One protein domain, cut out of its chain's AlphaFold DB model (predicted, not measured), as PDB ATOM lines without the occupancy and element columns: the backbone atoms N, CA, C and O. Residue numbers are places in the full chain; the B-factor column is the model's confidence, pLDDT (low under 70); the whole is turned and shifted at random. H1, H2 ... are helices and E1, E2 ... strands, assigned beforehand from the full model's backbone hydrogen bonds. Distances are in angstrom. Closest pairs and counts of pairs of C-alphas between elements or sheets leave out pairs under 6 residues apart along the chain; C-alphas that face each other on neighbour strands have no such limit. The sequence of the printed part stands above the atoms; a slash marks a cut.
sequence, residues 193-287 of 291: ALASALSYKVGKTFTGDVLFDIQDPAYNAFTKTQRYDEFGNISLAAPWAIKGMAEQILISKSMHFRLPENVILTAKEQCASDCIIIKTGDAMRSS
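Overview. This is residues 193 to 287 of the 291 residues of an uncharacterized protein of Klebsiella michiganensis (UniProt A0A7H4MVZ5). Little here is regular: strands E1 and E2 pair, H1 near E2 packs on H3, and loops reach out to Thr 225 and Ser 273. The 95 printed residues run H1, E1, H2, E2, H3, class mixed, with 37 in named elements. It is compact, radius of gyration of the C-alphas 13.3 A, spans 39 by 29 by 22 A.

Arrangement. Look at parallel E1, residues 209 to 213, and E2, residues 275 to 279, with N 278 and O 211 within hydrogen-bond range, 2.8 A. With H2, residues 242 to 252, between them along the chain they make a strand-helix-strand unit, its crossover left-handed. H1, residues 193 to 201, touches H3, residues 280 to 286, about perpendicular at 87 degrees, C-alphas Ala 193 and Met 284 closest, 5.5 A. H1 only just touches H2, with 3 pairs of C-alphas within 8 A, Ala 195 and Ile 249 closest. Every helix O i to N i+4 pair is within range.

Along the chain. Find C-alpha 193 at (182.365, 195.665, 215.706) and C-alpha 286 at (182.686, 188.304, 218.078); H2 runs 15.3 A.

Size, cuts and confidence. The printed part has no cut and no residue under 70 pLDDT; links E1 to H2 and H2 to E2 are long.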
ATOM      1  N   ALA A 193     183.142 196.727 215.074       94.81
ATOM      2  CA  ALA A 193     182.365 195.665 215.706       94.81
ATOM      3  C   ALA A 193     180.865 195.979 215.660       94.81
ATOM      4  O   ALA A 193     180.062 195.160 215.201       94.81
ATOM      5  N   LEU A 194     180.489 197.206 216.031       95.56
ATOM      6  CA  LEU A 194     179.112 197.682 215.941       95.56
ATOM      7  C   LEU A 194     178.612 197.680 214.490       95.56
ATOM      8  O   LEU A 194     177.523 197.183 214.205       95.56
ATOM      9  N   ALA A 195     179.422 198.185 213.559       95.50
ATOM     10  CA  ALA A 195     179.080 198.254 212.143       95.50
ATOM     11  C   ALA A 195     178.861 196.865 211.529       95.50
ATOM     12  O   ALA A 195     177.982 196.698 210.676       95.50
ATOM     13  N   SER A 196     179.637 195.872 211.964       94.25
ATOM     14  CA  SER A 196     179.506 194.478 211.536       94.25
ATOM     15  C   SER A 196     178.245 193.840 212.111       94.25
ATOM     16  O   SER A 196     177.470 193.252 211.359       94.25
ATOM     17  N   ALA A 197     177.973 194.033 213.405       95.12
ATOM     18  CA  ALA A 197     176.759 193.533 214.048       95.12
ATOM     19  C   ALA A 197     175.481 194.136 213.443       95.12
ATOM     20  O   ALA A 197     174.526 193.404 213.184       95.12
ATOM     21  N   LEU A 198     175.482 195.444 213.161       95.25
ATOM     22  CA  LEU A 198     174.382 196.119 212.472       95.25
ATOM     23  C   LEU A 198     174.205 195.583 211.054       95.25
ATOM     24  O   LEU A 198     173.101 195.206 210.695       95.25
ATOM     25  N   SER A 199     175.278 195.471 210.264       93.56
ATOM     26  CA  SER A 199     175.179 194.965 208.883       93.56
ATOM     27  C   SER A 199     174.705 193.511 208.814       93.56
ATOM     28  O   SER A 199     174.100 193.112 207.824       93.56
ATOM     29  N   TYR A 200     175.018 192.713 209.837       93.69
ATOM     30  CA  TYR A 200     174.634 191.307 209.915       93.69
ATOM     31  C   TYR A 200     173.178 191.121 210.359       93.69
ATOM     32  O   TYR A 200     172.469 190.295 209.790       93.69
ATOM     33  N   LYS A 201     172.722 191.875 211.370       93.62
ATOM     34  CA  LYS A 201     171.375 191.719 211.950       93.62
ATOM     35  C   LYS A 201     170.317 192.619 211.319       93.62
ATOM     36  O   LYS A 201     169.146 192.260 211.338       93.62
ATOM     37  N   VAL A 202     170.706 193.778 210.795       93.44
ATOM     38  CA  VAL A 202     169.800 194.798 210.262       93.44
ATOM     39  C   VAL A 202     169.984 194.868 208.749       93.44
ATOM     40  O   VAL A 202     171.037 195.257 208.247       93.44
ATOM     41  N   GLY A 203     168.947 194.490 208.000       90.69
ATOM     42  CA  GLY A 203     168.950 194.642 206.545       90.69
ATOM     43  C   GLY A 203     169.028 196.117 206.140       90.69
ATOM     44  O   GLY A 203     168.491 196.981 206.828       90.69
ATOM     45  N   LYS A 204     169.657 196.432 205.000       92.00
ATOM     46  CA  LYS A 204     169.793 197.832 204.540       92.00
ATOM     47  C   LYS A 204     168.451 198.555 204.402       92.00
ATOM     48  O   LYS A 204     168.373 199.735 204.719       92.00
ATOM     49  N   THR A 205     167.420 197.845 203.951       93.19
ATOM     50  CA  THR A 205     166.058 198.353 203.721       93.19
ATOM     51  C   THR A 205     165.159 198.299 204.956       93.19
ATOM     52  O   THR A 205     163.998 198.689 204.871       93.19
ATOM     53  N   PHE A 206     165.655 197.803 206.093       95.12
ATOM     54  CA  PHE A 206     164.895 197.784 207.339       95.12
ATOM     55  C   PHE A 206     164.638 199.219 207.808       95.12
ATOM     56  O   PHE A 206     165.570 200.015 207.850       95.12
ATOM     57  N   THR A 207     163.389 199.537 208.153       94.00
ATOM     58  CA  THR A 207     162.954 200.883 208.579       94.00
ATOM     59  C   THR A 207     162.405 200.913 210.007       94.00
ATOM     60  O   THR A 207     162.002 201.970 210.496       94.00
ATOM     61  N   GLY A 208     162.413 199.772 210.695       94.00
ATOM     62  CA  GLY A 208     162.042 199.661 212.098       94.00
ATOM     63  C   GLY A 208     163.091 200.242 213.050       94.00
ATOM     64  O   GLY A 208     164.125 200.774 212.629       94.00
ATOM     65  N   ASP A 209     162.821 200.130 214.346       94.62
ATOM     66  CA  ASP A 209     163.660 200.712 215.394       94.62
ATOM     67  C   ASP A 209     164.827 199.788 215.766       94.62
ATOM     68  O   ASP A 209     164.675 198.575 215.919       94.62
ATOM     69  N   VAL A 210     166.015 200.356 215.957       95.12
ATOM     70  CA  VAL A 210     167.173 199.624 216.483       95.12
ATOM     71  C   VAL A 210     167.464 200.081 217.906       95.12
ATOM     72  O   VAL A 210     167.686 201.264 218.162       95.12
ATOM     73  N   LEU A 211     167.485 199.116 218.825       95.19
ATOM     74  CA  LEU A 211     167.783 199.314 220.241       95.19
ATOM     75  C   LEU A 211     169.073 198.587 220.624       95.19
ATOM     76  O   LEU A 211     169.410 197.543 220.060       95.19
ATOM     77  N   PHE A 212     169.781 199.117 221.617       95.12
ATOM     78  CA  PHE A 212     171.052 198.580 222.087       95.12
ATOM     79  C   PHE A 212     170.940 198.056 223.513       95.12
ATOM     80  O   PHE A 212     170.496 198.759 224.420       95.12
ATOM     81  N   ASP A 213     171.382 196.818 223.705       94.19
ATOM     82  CA  ASP A 213     171.534 196.204 225.019       94.19
ATOM     83  C   ASP A 213     172.997 196.317 225.461       94.19
ATOM     84  O   ASP A 213     173.901 195.779 224.811       94.19
ATOM     85  N   ILE A 214     173.197 197.050 226.558       92.69
ATOM     86  CA  ILE A 214     174.500 197.367 227.157       92.69
ATOM     87  C   ILE A 214     174.692 196.713 228.530       92.69
ATOM     88  O   ILE A 214     175.650 197.040 229.223       92.69
ATOM     89  N   GLN A 215     173.774 195.841 228.961       90.44
ATOM     90  CA  GLN A 215     173.779 195.285 230.320       90.44
ATOM     91  C   GLN A 215     174.956 194.330 230.569       90.44
ATOM     92  O   GLN A 215     175.395 194.184 231.707       90.44
ATOM     93  N   ASP A 216     175.492 193.722 229.508       90.31
ATOM     94  CA  ASP A 216     176.666 192.842 229.542       90.31
ATOM     95  C   ASP A 216     177.796 193.384 228.640       90.31
ATOM     96  O   ASP A 216     178.012 192.901 227.525       90.31
ATOM     97  N   PRO A 217     178.499 194.445 229.067       87.88
ATOM     98  CA  PRO A 217     179.566 195.055 228.286       87.88
ATOM     99  C   PRO A 217     180.852 194.208 228.313       87.88
ATOM    100  O   PRO A 217     181.333 193.780 229.362       87.88
ATOM    101  N   ALA A 218     181.472 194.010 227.146       88.88
ATOM    102  CA  ALA A 218     182.715 193.246 227.007       88.88
ATOM    103  C   ALA A 218     183.965 194.095 227.317       88.88
ATOM    104  O   ALA A 218     184.776 194.399 226.436       88.88
ATOM    105  N   TYR A 219     184.118 194.503 228.580       84.38
ATOM    106  CA  TYR A 219     185.295 195.249 229.034       84.38
ATOM    107  C   TYR A 219     186.581 194.472 228.749       84.38
ATOM    108  O   TYR A 219     186.731 193.344 229.198       84.38
ATOM    109  N   ASN A 220     187.548 195.122 228.105       85.56
ATOM    110  CA  ASN A 220     188.829 194.561 227.657       85.56
ATOM    111  C   ASN A 220     188.821 193.778 226.332       85.56
ATOM    112  O   ASN A 220     189.828 193.158 225.990       85.56
ATOM    113  N   ALA A 221     187.749 193.854 225.535       85.50
ATOM    114  CA  ALA A 221     187.701 193.227 224.210       85.50
ATOM    115  C   ALA A 221     188.866 193.637 223.291       85.50
ATOM    116  O   ALA A 221     189.466 192.782 222.634       85.50
ATOM    117  N   PHE A 222     189.223 194.924 223.272       87.44
ATOM    118  CA  PHE A 222     190.231 195.463 222.346       87.44
ATOM    119  C   PHE A 222     191.530 195.918 223.019       87.44
ATOM    120  O   PHE A 222     192.542 196.086 222.345       87.44
ATOM    121  N   THR A 223     191.535 196.096 224.340       84.94
ATOM    122  CA  THR A 223     192.736 196.457 225.101       84.94
ATOM    123  C   THR A 223     192.589 196.066 226.563       84.94
ATOM    124  O   THR A 223     191.510 196.167 227.126       84.94
ATOM    125  N   LYS A 224     193.685 195.633 227.193       82.69
ATOM    126  CA  LYS A 224     193.730 195.340 228.639       82.69
ATOM    127  C   LYS A 224     193.973 196.586 229.492       82.69
ATOM    128  O   LYS A 224     193.947 196.515 230.717       82.69
ATOM    129  N   THR A 225     194.297 197.709 228.856       81.88
ATOM    130  CA  THR A 225     194.564 198.966 229.554       81.88
ATOM    131  C   THR A 225     193.258 199.716 229.701       81.88
ATOM    132  O   THR A 225     192.687 200.091 228.692       81.88
ATOM    133  N   GLN A 226     192.812 199.967 230.930       84.12
ATOM    134  CA  GLN A 226     191.653 200.818 231.202       84.12
ATOM    135  C   GLN A 226     192.058 201.927 232.166       84.12
ATOM    136  O   GLN A 226     192.482 201.665 233.296       84.12
ATOM    137  N   ARG A 227     191.988 203.173 231.701       86.69
ATOM    138  CA  ARG A 227     192.411 204.377 232.422       86.69
ATOM    139  C   ARG A 227     191.405 205.516 232.236       86.69
ATOM    140  O   ARG A 227     190.446 205.404 231.476       86.69
ATOM    141  N   TYR A 228     191.610 206.597 232.992       85.75
ATOM    142  CA  TYR A 228     190.774 207.799 232.935       85.75
ATOM    143  C   TYR A 228     190.759 208.414 231.524       85.75
ATOM    144  O   TYR A 228     191.626 208.120 230.707       85.75
ATOM    145  N   ASP A 229     189.778 209.282 231.251       80.12
ATOM    146  CA  ASP A 229     189.566 209.932 229.943       80.12
ATOM    147  C   ASP A 229     189.511 208.948 228.757       80.12
ATOM    148  O   ASP A 229     190.096 209.186 227.707       80.12
ATOM    149  N   GLU A 230     188.789 207.839 228.948       82.31
ATOM    150  CA  GLU A 230     188.437 206.857 227.906       82.31
ATOM    151  C   GLU A 230     189.606 206.041 227.333       82.31
ATOM    152  O   GLU A 230     189.396 205.226 226.441       82.31
ATOM    153  N   PHE A 231     190.820 206.158 227.884       87.44
ATOM    154  CA  PHE A 231     191.949 205.310 227.492       87.44
ATOM    155  C   PHE A 231     191.646 203.829 227.774       87.44
ATOM    156  O   PHE A 231     191.750 203.350 228.903       87.44
ATOM    157  N   GLY A 232     191.257 203.127 226.714       83.88
ATOM    158  CA  GLY A 232     190.852 201.733 226.639       83.88
ATOM    159  C   GLY A 232     189.554 201.391 227.358       83.88
ATOM    160  O   GLY A 232     189.224 200.214 227.521       83.88
ATOM    161  N   ASN A 233     188.802 202.416 227.763       86.19
ATOM    162  CA  ASN A 233     187.412 202.234 228.141       86.19
ATOM    163  C   ASN A 233     186.565 202.016 226.879       86.19
ATOM    164  O   ASN A 233     186.973 202.401 225.788       86.19
ATOM    165  N   ILE A 234     185.400 201.396 227.037       88.00
ATOM    166  CA  ILE A 234     184.519 201.065 225.916       88.00
ATOM    167  C   ILE A 234     183.369 202.063 225.813       88.00
ATOM    168  O   ILE A 234     182.511 202.158 226.695       88.00
ATOM    169  N   SER A 235     183.332 202.792 224.704       90.19
ATOM    170  CA  SER A 235     182.247 203.722 224.388       90.19
ATOM    171  C   SER A 235     180.909 202.997 224.202       90.19
ATOM    172  O   SER A 235     179.858 203.546 224.522       90.19
ATOM    173  N   LEU A 236     180.922 201.739 223.749       90.94
ATOM    174  CA  LEU A 236     179.723 200.917 223.547       90.94
ATOM    175  C   LEU A 236     179.040 200.443 224.842       90.94
ATOM    176  O   LEU A 236     177.993 199.794 224.774       90.94
ATOM    177  N   ALA A 237     179.614 200.748 226.009       88.62
ATOM    178  CA  ALA A 237     178.960 200.592 227.308       88.62
ATOM    179  C   ALA A 237     178.349 201.906 227.827       88.62
ATOM    180  O   ALA A 237     177.632 201.901 228.827       88.62
ATOM    181  N   ALA A 238     178.630 203.039 227.176       89.44
ATOM    182  CA  ALA A 238     178.147 204.345 227.594       89.44
ATOM    183  C   ALA A 238     176.822 204.689 226.887       89.44
ATOM    184  O   ALA A 238     176.792 204.799 225.655       89.44
ATOM    185  N   PRO A 239     175.726 204.936 227.629       88.69
ATOM    186  CA  PRO A 239     174.408 205.158 227.032       88.69
ATOM    187  C   PRO A 239     174.354 206.409 226.141       88.69
ATOM    188  O   PRO A 239     173.576 206.463 225.194       88.69
ATOM    189  N   TRP A 240     175.211 207.402 226.408       87.25
ATOM    190  CA  TRP A 240     175.287 208.644 225.636       87.25
ATOM    191  C   TRP A 240     176.119 208.540 224.346       87.25
ATOM    192  O   TRP A 240     176.007 209.418 223.496       87.25
ATOM    193  N   ALA A 241     176.963 207.514 224.180       91.06
ATOM    194  CA  ALA A 241     177.902 207.432 223.053       91.06
ATOM    195  C   ALA A 241     177.369 206.600 221.872       91.06
ATOM    196  O   ALA A 241     177.628 206.916 220.710       91.06
ATOM    197  N   ILE A 242     176.592 205.550 222.157       92.75
ATOM    198  CA  ILE A 242     176.179 204.543 221.164       92.75
ATOM    199  C   ILE A 242     175.319 205.138 220.050       92.75
ATOM    200  O   ILE A 242     175.502 204.782 218.887       92.75
ATOM    201  N   LYS A 243     174.410 206.064 220.385       93.88
ATOM    202  CA  LYS A 243     173.530 206.704 219.398       93.88
ATOM    203  C   LYS A 243     174.334 207.384 218.289       93.88
ATOM    204  O   LYS A 243     174.113 207.084 217.122       93.88
ATOM    205  N   GLY A 244     175.316 208.213 218.651       93.62
ATOM    206  CA  GLY A 244     176.154 208.914 217.675       93.62
ATOM    207  C   GLY A 244     176.986 207.961 216.806       93.62
ATOM    208  O   GLY A 244     177.116 208.172 215.601       93.62
ATOM    209  N   MET A 245     177.491 206.863 217.382       94.44
ATOM    210  CA  MET A 245     178.176 205.823 216.603       94.44
ATOM    211  C   MET A 245     177.238 205.136 215.606       94.44
ATOM    212  O   MET A 245     177.604 204.925 214.449       94.44
ATOM    213  N   ALA A 246     176.026 204.790 216.040       95.62
ATOM    214  CA  ALA A 246     175.027 204.151 215.194       95.62
ATOM    215  C   ALA A 246     174.558 205.079 214.061       95.62
ATOM    216  O   ALA A 246     174.433 204.620 212.930       95.62
ATOM    217  N   GLU A 247     174.376 206.376 214.326       95.69
ATOM    218  CA  GLU A 247     174.062 207.396 213.315       95.69
ATOM    219  C   GLU A 247     175.173 207.508 212.260       95.69
ATOM    220  O   GLU A 247     174.903 207.515 211.058       95.69
ATOM    221  N   GLN A 248     176.442 207.511 212.682       95.38
ATOM    222  CA  GLN A 248     177.570 207.510 211.749       95.38
ATOM    223  C   GLN A 248     177.575 206.254 210.857       95.38
ATOM    224  O   GLN A 248     177.871 206.331 209.660       95.38
ATOM    225  N   ILE A 249     177.238 205.087 211.413       95.81
ATOM    226  CA  ILE A 249     177.143 203.830 210.659       95.81
ATOM    227  C   ILE A 249     175.952 203.854 209.694       95.81
ATOM    228  O   ILE A 249     176.116 203.484 208.533       95.81
ATOM    229  N   LEU A 250     174.787 204.324 210.148       95.56
ATOM    230  CA  LEU A 250     173.574 204.495 209.344       95.56
ATOM    231  C   LEU A 250     173.884 205.289 208.067       95.56
ATOM    232  O   LEU A 250     173.586 204.827 206.964       95.56
ATOM    233  N   ILE A 251     174.565 206.431 208.220       94.75
ATOM    234  CA  ILE A 251     174.972 207.305 207.114       94.75
ATOM    235  C   ILE A 251     176.024 206.616 206.233       94.75
ATOM    236  O   ILE A 251     175.842 206.506 205.021       94.75
ATOM    237  N   SER A 252     177.117 206.122 206.823       94.75
ATOM    238  CA  SER A 252     178.255 205.574 206.064       94.75
ATOM    239  C   SER A 252     177.946 204.279 205.308       94.75
ATOM    240  O   SER A 252     178.585 204.000 204.294       94.75
ATOM    241  N   LYS A 253     176.972 203.485 205.769       94.06
ATOM    242  CA  LYS A 253     176.550 202.232 205.124       94.06
ATOM    243  C   LYS A 253     175.237 202.337 204.348       94.06
ATOM    244  O   LYS A 253     174.801 201.318 203.799       94.06
ATOM    245  N   SER A 254     174.636 203.527 204.280       93.94
ATOM    246  CA  SER A 254     173.346 203.773 203.619       93.94
ATOM    247  C   SER A 254     172.252 202.814 204.107       93.94
ATOM    248  O   SER A 254     171.625 202.113 203.314       93.94
ATOM    249  N   MET A 255     172.088 202.720 205.426       94.88
ATOM    250  CA  MET A 255     171.032 201.920 206.058       94.88
ATOM    251  C   MET A 255     169.816 202.808 206.372       94.88
ATOM    252  O   MET A 255     169.955 204.027 206.455       94.88
ATOM    253  N   HIS A 256     168.633 202.211 206.538       95.06
ATOM    254  CA  HIS A 256     167.365 202.950 206.672       95.06
ATOM    255  C   HIS A 256     166.649 202.783 208.023       95.06
ATOM    256  O   HIS A 256     165.512 203.231 208.170       95.06
ATOM    257  N   PHE A 257     167.297 202.155 209.006       94.88
ATOM    258  CA  PHE A 257     166.687 201.908 210.312       94.88
ATOM    259  C   PHE A 257     166.512 203.201 211.116       94.88
ATOM    260  O   PHE A 257     167.204 204.197 210.891       94.88
ATOM    261  N   ARG A 258     165.601 203.180 212.088       93.88
ATOM    262  CA  ARG A 258     165.320 204.311 212.974       93.88
ATOM    263  C   ARG A 258     166.027 204.152 214.318       93.88
ATOM    264  O   ARG A 258     166.178 203.050 214.844       93.88
ATOM    265  N   LEU A 259     166.474 205.281 214.864       94.00
ATOM    266  CA  LEU A 259     167.067 205.378 216.195       94.00
ATOM    267  C   LEU A 259     166.148 206.238 217.068       94.00
ATOM    268  O   LEU A 259     166.077 207.450 216.841       94.00
ATOM    269  N   PRO A 260     165.431 205.648 218.040       90.56
ATOM    270  CA  PRO A 260     164.546 206.410 218.912       90.56
ATOM    271  C   PRO A 260     165.324 207.399 219.796       90.56
ATOM    272  O   PRO A 260     166.558 207.437 219.827       90.56
ATOM    273  N   GLU A 261     164.601 208.247 220.529       85.31
ATOM    274  CA  GLU A 261     165.228 209.194 221.457       85.31
ATOM    275  C   GLU A 261     166.024 208.458 222.545       85.31
ATOM    276  O   GLU A 261     167.199 208.759 222.757       85.31
ATOM    277  N   ASN A 262     165.423 207.416 223.133       87.88
ATOM    278  CA  ASN A 262     166.103 206.478 224.016       87.88
ATOM    279  C   ASN A 262     166.446 205.181 223.271       87.88
ATOM    280  O   ASN A 262     165.610 204.288 223.130       87.88
ATOM    281  N   VAL A 263     167.690 205.088 222.801       91.56
ATOM    282  CA  VAL A 263     168.201 203.923 222.059       91.56
ATOM    283  C   VAL A 263     168.606 202.755 222.960       91.56
ATOM    284  O   VAL A 263     168.906 201.674 222.459       91.56
ATOM    285  N   ILE A 264     168.666 202.962 224.277       93.06
ATOM    286  CA  ILE A 264     169.129 201.952 225.227       93.06
ATOM    287  C   ILE A 264     167.942 201.123 225.698       93.06
ATOM    288  O   ILE A 264     166.918 201.660 226.124       93.06
ATOM    289  N   LEU A 265     168.101 199.805 225.639       90.38
ATOM    290  CA  LEU A 265     167.104 198.859 226.107       90.38
ATOM    291  C   LEU A 265     167.064 198.864 227.643       90.38
ATOM    292  O   LEU A 265     167.970 198.347 228.299       90.38
ATOM    293  N   THR A 266     166.001 199.420 228.222       84.94
ATOM    294  CA  THR A 266     165.781 199.397 229.679       84.94
ATOM    295  C   THR A 266     164.881 198.247 230.116       84.94
ATOM    296  O   THR A 266     165.030 197.738 231.222       84.94
ATOM    297  N   ALA A 267     163.968 197.817 229.243       81.69
ATOM    298  CA  ALA A 267     163.051 196.710 229.486       81.69
ATOM    299  C   ALA A 267     162.773 195.966 228.173       81.69
ATOM    300  O   ALA A 267     162.779 196.573 227.101       81.69
ATOM    301  N   LYS A 268     162.531 194.652 228.233       73.44
ATOM    302  CA  LYS A 268     162.311 193.849 227.016       73.44
ATOM    303  C   LYS A 268     161.028 194.248 226.287       73.44
ATOM    304  O   LYS A 268     160.989 194.158 225.064       73.44
ATOM    305  N   GLU A 269     160.021 194.742 227.008       76.38
ATOM    306  CA  GLU A 269     158.755 195.199 226.426       76.38
ATOM    307  C   GLU A 269     158.906 196.457 225.554       76.38
ATOM    308  O   GLU A 269     158.014 196.767 224.771       76.38
ATOM    309  N   GLN A 270     160.040 197.165 225.635       79.38
ATOM    310  CA  GLN A 270     160.333 198.350 224.818       79.38
ATOM    311  C   GLN A 270     160.493 198.014 223.324       79.38
ATOM    312  O   GLN A 270     160.335 198.883 222.472       79.38
ATOM    313  N   CYS A 271     160.776 196.748 223.001       81.19
ATOM    314  CA  CYS A 271     160.872 196.238 221.637       81.19
ATOM    315  C   CYS A 271     159.621 195.396 221.309       81.19
ATOM    316  O   CYS A 271     159.683 194.169 221.265       81.19
ATOM    317  N   ALA A 272     158.470 196.056 221.131       71.81
ATOM    318  CA  ALA A 272     157.177 195.384 220.950       71.81
ATOM    319  C   ALA A 272     156.770 195.147 219.479       71.81
ATOM    320  O   ALA A 272     156.089 194.164 219.192       71.81
ATOM    321  N   SER A 273     157.175 196.009 218.537       75.38
ATOM    322  CA  SER A 273     156.828 195.873 217.111       75.38
ATOM    323  C   SER A 273     157.895 196.471 216.194       75.38
ATOM    324  O   SER A 273     158.288 197.616 216.397       75.38
ATOM    325  N   ASP A 274     158.301 195.711 215.173       87.19
ATOM    326  CA  ASP A 274     159.269 196.098 214.131       87.19
ATOM    327  C   ASP A 274     160.563 196.719 214.685       87.19
ATOM    328  O   ASP A 274     160.921 197.863 214.405       87.19
ATOM    329  N   CYS A 275     161.249 195.955 215.537       91.00
ATOM    330  CA  CYS A 275     162.450 196.400 216.227       91.00
ATOM    331  C   CYS A 275     163.528 195.310 216.258       91.00
ATOM    332  O   CYS A 275     163.237 194.112 216.296       91.00
ATOM    333  N   ILE A 276     164.793 195.727 216.251       94.06
ATOM    334  CA  ILE A 276     165.955 194.837 216.324       94.06
ATOM    335  C   ILE A 276     166.833 195.250 217.500       94.06
ATOM    336  O   ILE A 276     167.197 196.415 217.649       94.06
ATOM    337  N   ILE A 277     167.216 194.266 218.317       94.56
ATOM    338  CA  ILE A 277     168.097 194.473 219.468       94.56
ATOM    339  C   ILE A 277     169.529 194.074 219.105       94.56
ATOM    340  O   ILE A 277     169.812 192.934 218.715       94.56
ATOM    341  N   ILE A 278     170.455 195.005 219.300       94.88
ATOM    342  CA  ILE A 278     171.892 194.795 219.153       94.88
ATOM    343  C   ILE A 278     172.522 194.724 220.543       94.88
ATOM    344  O   ILE A 278     172.586 195.710 221.270       94.88
ATOM    345  N   LYS A 279     173.020 193.542 220.902       94.75
ATOM    346  CA  LYS A 279     173.830 193.344 222.108       94.75
ATOM    347  C   LYS A 279     175.255 193.808 221.838       94.75
ATOM    348  O   LYS A 279     175.954 193.190 221.031       94.75
ATOM    349  N   THR A 280     175.678 194.897 222.473       92.88
ATOM    350  CA  THR A 280     176.985 195.506 222.180       92.88
ATOM    351  C   THR A 280     178.143 194.645 222.682       92.88
ATOM    352  O   THR A 280     179.148 194.516 221.986       92.88
ATOM    353  N   GLY A 281     177.981 193.977 223.829       92.19
ATOM    354  CA  GLY A 281     178.946 193.006 224.356       92.19
ATOM    355  C   GLY A 281     179.261 191.881 223.375       92.19
ATOM    356  O   GLY A 281     180.425 191.640 223.057       92.19
ATOM    357  N   ASP A 282     178.224 191.244 222.827       92.81
ATOM    358  CA  ASP A 282     178.375 190.154 221.857       92.81
ATOM    359  C   ASP A 282     179.036 190.628 220.560       92.81
ATOM    360  O   ASP A 282     179.879 189.926 220.008       92.81
ATOM    361  N   ALA A 283     178.686 191.831 220.089       91.94
ATOM    362  CA  ALA A 283     179.306 192.435 218.912       91.94
ATOM    363  C   ALA A 283     180.818 192.633 219.098       91.94
ATOM    364  O   ALA A 283     181.601 192.370 218.186       91.94
ATOM    365  N   MET A 284     181.240 193.073 220.286       92.38
ATOM    366  CA  MET A 284     182.657 193.249 220.601       92.38
ATOM    367  C   MET A 284     183.383 191.908 220.731       92.38
ATOM    368  O   MET A 284     184.445 191.752 220.133       92.38
ATOM    369  N   ARG A 285     182.808 190.932 221.453       91.12
ATOM    370  CA  ARG A 285     183.396 189.589 221.630       91.12
ATOM    371  C   ARG A 285     183.570 188.857 220.302       91.12
ATOM    372  O   ARG A 285     184.616 188.272 220.076       91.12
ATOM    373  N   SER A 286     182.594 188.943 219.399       87.81
ATOM    374  CA  SER A 286     182.686 188.304 218.078       87.81
ATOM    375  C   SER A 286     183.724 188.943 217.151       87.81
ATOM    376  O   SER A 286     184.125 188.334 216.163       87.81
ATOM    377  N   SER A 287     184.171 190.161 217.470       85.06
ATOM    378  CA  SER A 287     185.128 190.934 216.675       85.06
ATOM    379  C   SER A 287     186.556 190.893 217.235       85.06
ATOM    380  O   SER A 287     187.425 191.612 216.744       85.06
TER     381      SER A 287